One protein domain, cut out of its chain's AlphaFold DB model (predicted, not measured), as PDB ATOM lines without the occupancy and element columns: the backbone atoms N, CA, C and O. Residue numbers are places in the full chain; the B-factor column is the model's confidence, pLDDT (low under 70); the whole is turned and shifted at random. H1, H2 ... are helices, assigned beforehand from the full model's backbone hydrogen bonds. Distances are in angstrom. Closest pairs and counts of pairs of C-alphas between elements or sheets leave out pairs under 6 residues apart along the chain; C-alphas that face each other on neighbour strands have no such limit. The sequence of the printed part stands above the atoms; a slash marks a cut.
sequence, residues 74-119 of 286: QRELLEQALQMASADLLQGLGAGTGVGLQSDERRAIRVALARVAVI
ATOM      1  N   GLN A  74      71.505 134.112 -35.094       91.62
ATOM      2  CA  GLN A  74      72.037 135.451 -34.844       91.62
ATOM      3  C   GLN A  74      70.981 136.280 -34.117       91.62
ATOM      4  O   GLN A  74      69.864 136.441 -34.619       91.62
ATOM      5  N   ARG A  75      71.330 136.813 -32.947       91.94
ATOM      6  CA  ARG A  75      70.449 137.612 -32.095       91.94
ATOM      7  C   ARG A  75      69.881 138.799 -32.861       91.94
ATOM      8  O   ARG A  75      68.688 139.047 -32.773       91.94
ATOM      9  N   GLU A  76      70.692 139.481 -33.657       89.50
ATOM     10  CA  GLU A  76      70.296 140.658 -34.431       89.50
ATOM     11  C   GLU A  76      69.236 140.311 -35.483       89.50
ATOM     12  O   GLU A  76      68.259 141.039 -35.644       89.50
ATOM     13  N   LEU A  77      69.381 139.168 -36.165       93.06
ATOM     14  CA  LEU A  77      68.387 138.693 -37.133       93.06
ATOM     15  C   LEU A  77      67.088 138.267 -36.443       93.06
ATOM     16  O   LEU A  77      65.999 138.531 -36.953       93.06
ATOM     17  N   LEU A  78      67.184 137.651 -35.263       94.19
ATOM     18  CA  LEU A  78      66.013 137.348 -34.442       94.19
ATOM     19  C   LEU A  78      65.316 138.636 -33.983       94.19
ATOM     20  O   LEU A  78      64.097 138.734 -34.065       94.19
ATOM     21  N   GLU A  79      66.067 139.653 -33.566       92.69
ATOM     22  CA  GLU A  79      65.525 140.963 -33.193       92.69
ATOM     23  C   GLU A  79      64.842 141.666 -34.374       92.69
ATOM     24  O   GLU A  79      63.764 142.241 -34.201       92.69
ATOM     25  N   GLN A  80      65.405 141.568 -35.581       94.00
ATOM     26  CA  GLN A  80      64.764 142.052 -36.807       94.00
ATOM     27  C   GLN A  80      63.462 141.294 -37.096       94.00
ATOM     28  O   GLN A  80      62.443 141.923 -37.381       94.00
ATOM     29  N   ALA A  81      63.451 139.965 -36.955       95.38
ATOM     30  CA  ALA A  81      62.238 139.163 -37.106       95.38
ATOM     31  C   ALA A  81      61.151 139.567 -36.095       95.38
ATOM     32  O   ALA A  81      59.988 139.718 -36.466       95.38
ATOM     33  N   LEU A  82      61.529 139.837 -34.842       95.19
ATOM     34  CA  LEU A  82      60.610 140.353 -33.825       95.19
ATOM     35  C   LEU A  82      60.069 141.745 -34.167       95.19
ATOM     36  O   LEU A  82      58.916 142.045 -33.863       95.19
ATOM     37  N   GLN A  83      60.879 142.605 -34.790       93.44
ATOM     38  CA  GLN A  83      60.433 143.919 -35.253       93.44
ATOM     39  C   GLN A  83      59.426 143.790 -36.402       93.44
ATOM     40  O   GLN A  83      58.397 144.468 -36.388       93.44
ATOM     41  N   MET A  84      59.682 142.887 -37.351       95.25
ATOM     42  CA  MET A  84      58.753 142.585 -38.445       95.25
ATOM     43  C   MET A  84      57.434 141.986 -37.941       95.25
ATOM     44  O   MET A  84      56.384 142.224 -38.528       95.25
ATOM     45  N   ALA A  85      57.473 141.254 -36.827       95.25
ATOM     46  CA  ALA A  85      56.299 140.677 -36.183       95.25
ATOM     47  C   ALA A  85      55.548 141.651 -35.250       95.25
ATOM     48  O   ALA A  85      54.619 141.224 -34.566       95.25
ATOM     49  N   SER A  86      55.942 142.927 -35.164       95.75
ATOM     50  CA  SER A  86      55.309 143.878 -34.239       95.75
ATOM     51  C   SER A  86      53.864 144.204 -34.628       95.75
ATOM     52  O   SER A  86      53.558 144.422 -35.801       95.75
ATOM     53  N   ALA A  87      52.981 144.269 -33.627       95.19
ATOM     54  CA  ALA A  87      51.569 144.586 -33.831       95.19
ATOM     55  C   ALA A  87      51.377 145.941 -34.533       95.19
ATOM     56  O   ALA A  87      50.593 146.026 -35.473       95.19
ATOM     57  N   ASP A  88      52.148 146.965 -34.147       93.12
ATOM     58  CA  ASP A  88      52.085 148.301 -34.757       93.12
ATOM     59  C   ASP A  88      52.402 148.265 -36.261       93.12
ATOM     60  O   ASP A  88      51.693 148.865 -37.070       93.12
ATOM     61  N   LEU A  89      53.449 147.527 -36.655       93.94
ATOM     62  CA  LEU A  89      53.837 147.401 -38.059       93.94
ATOM     63  C   LEU A  89      52.776 146.640 -38.856       93.94
ATOM     64  O   LEU A  89      52.379 147.088 -39.928       93.94
ATOM     65  N   LEU A  90      52.307 145.504 -38.337       96.00
ATOM     66  CA  LEU A  90      51.326 144.675 -39.035       96.00
ATOM     67  C   LEU A  90      49.971 145.383 -39.164       96.00
ATOM     68  O   LEU A  90      49.350 145.308 -40.223       96.00
ATOM     69  N   GLN A  91      49.535 146.126 -38.144       94.25
ATOM     70  CA  GLN A  91      48.332 146.961 -38.221       94.25
ATOM     71  C   GLN A  91      48.484 148.076 -39.261       94.25
ATOM     72  O   GLN A  91      47.567 148.305 -40.046       94.25
ATOM     73  N   GLY A  92      49.658 148.713 -39.341       93.38
ATOM     74  CA  GLY A  92      49.975 149.678 -40.399       93.38
ATOM     75  C   GLY A  92      49.911 149.088 -41.815       93.38
ATOM     76  O   GLY A  92      49.665 149.816 -42.774       93.38
ATOM     77  N   LEU A  93      50.073 147.767 -41.944       95.56
ATOM     78  CA  LEU A  93      49.930 147.007 -43.191       95.56
ATOM     79  C   LEU A  93      48.512 146.436 -43.406       95.56
ATOM     80  O   LEU A  93      48.296 145.679 -44.351       95.56
ATOM     81  N   GLY A  94      47.542 146.790 -42.557       94.75
ATOM     82  CA  GLY A  94      46.141 146.375 -42.684       94.75
ATOM     83  C   GLY A  94      45.782 145.065 -41.976       94.75
ATOM     84  O   GLY A  94      44.690 144.540 -42.197       94.75
ATOM     85  N   ALA A  95      46.661 144.520 -41.128       93.31
ATOM     86  CA  ALA A  95      46.309 143.382 -40.280       93.31
ATOM     87  C   ALA A  95      45.259 143.775 -39.222       93.31
ATOM     88  O   ALA A  95      45.223 144.908 -38.741       93.31
ATOM     89  N   GLY A  96      44.408 142.817 -38.843       90.44
ATOM     90  CA  GLY A  96      43.391 143.018 -37.812       90.44
ATOM     91  C   GLY A  96      43.978 143.279 -36.420       90.44
ATOM     92  O   GLY A  96      45.129 142.952 -36.124       90.44
ATOM     93  N   THR A  97      43.157 143.832 -35.529       85.69
ATOM     94  CA  THR A  97      43.510 144.009 -34.115       85.69
ATOM     95  C   THR A  97      43.810 142.660 -33.460       85.69
ATOM     96  O   THR A  97      43.061 141.705 -33.652       85.69
ATOM     97  N   GLY A  98      44.880 142.587 -32.666       85.50
ATOM     98  CA  GLY A  98      45.316 141.346 -32.010       85.50
ATOM     99  C   GLY A  98      46.253 140.469 -32.850       85.50
ATOM    100  O   GLY A  98      46.636 139.397 -32.395       85.50
ATOM    101  N   VAL A  99      46.650 140.916 -34.048       92.06
ATOM    102  CA  VAL A  99      47.705 140.278 -34.846       92.06
ATOM    103  C   VAL A  99      49.055 140.939 -34.552       92.06
ATOM    104  O   VAL A  99      49.172 142.163 -34.588       92.06
ATOM    105  N   GLY A 100      50.081 140.119 -34.309       94.19
ATOM    106  CA  GLY A 100      51.447 140.564 -34.027       94.19
ATOM    107  C   GLY A 100      51.776 140.662 -32.538       94.19
ATOM    108  O   GLY A 100      50.900 140.612 -31.679       94.19
ATOM    109  N   LEU A 101      53.068 140.802 -32.252       96.06
ATOM    110  CA  LEU A 101      53.606 140.908 -30.901       96.06
ATOM    111  C   LEU A 101      53.373 142.304 -30.328       96.06
ATOM    112  O   LEU A 101      53.735 143.313 -30.952       96.06
ATOM    113  N   GLN A 102      52.844 142.348 -29.112       95.94
ATOM    114  CA  GLN A 102      52.711 143.567 -28.330       95.94
ATOM    115  C   GLN A 102      54.083 144.096 -27.885       95.94
ATOM    116  O   GLN A 102      55.116 143.415 -27.933       95.94
ATOM    117  N   SER A 103      54.120 145.367 -27.481       92.19
ATOM    118  CA  SER A 103      55.374 146.049 -27.130       92.19
ATOM    119  C   SER A 103      56.109 145.404 -25.943       92.19
ATOM    120  O   SER A 103      57.344 145.343 -25.936       92.19
ATOM    121  N   ASP A 104      55.363 144.890 -24.969       94.19
ATOM    122  CA  ASP A 104      55.838 144.188 -23.782       94.19
ATOM    123  C   ASP A 104      56.292 142.759 -24.102       94.19
ATOM    124  O   ASP A 104      57.395 142.388 -23.701       94.19
ATOM    125  N   GLU A 105      55.538 142.005 -24.905       95.25
ATOM    126  CA  GLU A 105      55.934 140.678 -25.403       95.25
ATOM    127  C   GLU A 105      57.254 140.753 -26.176       95.25
ATOM    128  O   GLU A 105      58.221 140.045 -25.884       95.25
ATOM    129  N   ARG A 106      57.353 141.700 -27.118       94.50
ATOM    130  CA  ARG A 106      58.578 141.936 -27.889       94.50
ATOM    131  C   ARG A 106      59.740 142.342 -26.989       94.50
ATOM    132  O   ARG A 106      60.882 141.946 -27.225       94.50
ATOM    133  N   ARG A 107      59.493 143.150 -25.954       92.50
ATOM    134  CA  ARG A 107      60.523 143.502 -24.967       92.50
ATOM    135  C   ARG A 107      60.970 142.278 -24.167       92.50
ATOM    136  O   ARG A 107      62.175 142.112 -23.996       92.50
ATOM    137  N   ALA A 108      60.044 141.440 -23.713       93.75
ATOM    138  CA  ALA A 108      60.349 140.227 -22.963       93.75
ATOM    139  C   ALA A 108      61.219 139.265 -23.785       93.75
ATOM    140  O   ALA A 108      62.256 138.814 -23.299       93.75
ATOM    141  N   ILE A 109      60.866 139.037 -25.056       95.25
ATOM    142  CA  ILE A 109      61.644 138.163 -25.943       95.25
ATOM    143  C   ILE A 109      63.034 138.754 -26.207       95.25
ATOM    144  O   ILE A 109      64.022 138.036 -26.089       95.25
ATOM    145  N   ARG A 110      63.157 140.062 -26.481       92.00
ATOM    146  CA  ARG A 110      64.478 140.701 -26.660       92.00
ATOM    147  C   ARG A 110      65.382 140.539 -25.437       92.00
ATOM    148  O   ARG A 110      66.560 140.233 -25.586       92.00
ATOM    149  N   VAL A 111      64.839 140.707 -24.229       91.56
ATOM    150  CA  VAL A 111      65.600 140.487 -22.986       91.56
ATOM    151  C   VAL A 111      66.016 139.021 -22.848       91.56
ATOM    152  O   VAL A 111      67.151 138.753 -22.462       91.56
ATOM    153  N   ALA A 112      65.137 138.072 -23.179       93.50
ATOM    154  CA  ALA A 112      65.474 136.650 -23.166       93.50
ATOM    155  C   ALA A 112      66.608 136.326 -24.152       93.50
ATOM    156  O   ALA A 112      67.575 135.676 -23.765       93.50
ATOM    157  N   LEU A 113      66.540 136.842 -25.385       93.12
ATOM    158  CA  LEU A 113      67.586 136.659 -26.393       93.12
ATOM    159  C   LEU A 113      68.932 137.244 -25.948       93.12
ATOM    160  O   LEU A 113      69.955 136.587 -26.102       93.12
ATOM    161  N   ALA A 114      68.938 138.445 -25.361       90.06
ATOM    162  CA  ALA A 114      70.161 139.060 -24.846       90.06
ATOM    163  C   ALA A 114      70.788 138.238 -23.710       90.06
ATOM    164  O   ALA A 114      71.996 138.018 -23.700       90.06
ATOM    165  N   ARG A 115      69.970 137.742 -22.773       92.62
ATOM    166  CA  ARG A 115      70.441 136.895 -21.665       92.62
ATOM    167  C   ARG A 115      71.022 135.574 -22.163       92.62
ATOM    168  O   ARG A 115      72.078 135.180 -21.692       92.62
ATOM    169  N   VAL A 116      70.369 134.920 -23.124       93.62
ATOM    170  CA  VAL A 116      70.892 133.683 -23.729       93.62
ATOM    171  C   VAL A 116      72.202 133.949 -24.466       93.62
ATOM    172  O   VAL A 116      73.161 133.216 -24.271       93.62
ATOM    173  N   ALA A 117      72.285 135.037 -25.233       92.00
ATOM    174  CA  ALA A 117      73.507 135.360 -25.957       92.00
ATOM    175  C   ALA A 117      74.702 135.624 -25.028       92.00
ATOM    176  O   ALA A 117      75.821 135.226 -25.350       92.00
ATOM    177  N   VAL A 118      74.467 136.249 -23.868       93.12
ATOM    178  CA  VAL A 118      75.476 136.406 -22.807       93.12
ATOM    179  C   VAL A 118      75.973 135.050 -22.299       93.12
ATOM    180  O   VAL A 118      77.178 134.881 -22.167       93.12
ATOM    181  N   ILE A 119      75.072 134.092 -22.065       93.69
ATOM    182  CA  ILE A 119      75.428 132.740 -21.595       93.69
ATOM    183  C   ILE A 119      76.228 131.974 -22.658       93.69
ATOM    184  O   ILE A 119      77.205 131.292 -22.362       93.69
TER     185      ILE A 119
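Overview. This is residues 74 to 119 of the 286 residues of the protein "Uncharacterized protein DUF2272" of Pseudacidovorax intermedius (UniProt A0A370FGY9). Two helices, H1 and the longer H3, lie side by side and run opposite ways, and beyond one end of the pair a small head is made of the short helix H2 and the loop of residues 93 to 102. The outline is a rod, 38 by 18 by 9 A along its main axes, with the head at one end. The printed part has 46 residues with three named helices, in the order H1, H2, H3, and no named strand; the class is all helix. It is only just loose, close to compact, with a radius of gyration of the C-alphas of 11.6 A.

Arrangement. Start with H1, residues 75 to 84, and look across to H3, residues 103 to 119: the two touch, and their closest C-alphas, those of Arg 75 and Leu 113, are 6.5 A apart. They run opposite ways at a shallow tilt of 9 degrees. Past H1 you reach H2, residues 87 to 92, close to H1 but not clearly touching it; their closest C-alphas, those of Met 84 and Leu 90, are 7.7 A apart. H1 and H2 run the same way at a steep tilt of 49 degrees. H2 is also close to H3 but not clearly touching it, with the closest C-alphas, those of Ala 87 and Ser 103, 7.8 A apart. In H1, H2 and H3 every backbone O i to N i+4 pair is within hydrogen-bond range.

Along the chain. Find C-alpha 75 at (70.449, 137.612, -32.095); from there H1 runs 14.2 A to C-alpha 84. H2 goes 8.5 A from C-alpha 87 at (51.569, 144.586, -33.831) to C-alpha 92. H3 runs 24.7 A from C-alpha 103 to C-alpha 119 at (75.428, 132.740, -21.595).

Size, cuts and confidence. The two C-alphas farthest apart, those of Gly 94 and Ile 119, are 38.6 A from each other. The printed part has no cut. The link from H1 to H2 is tight, with 2 residues, and that from H2 to H3 is short, with 10. The mean pLDDT of the printed part is 93.3, and no printed residue is under 70.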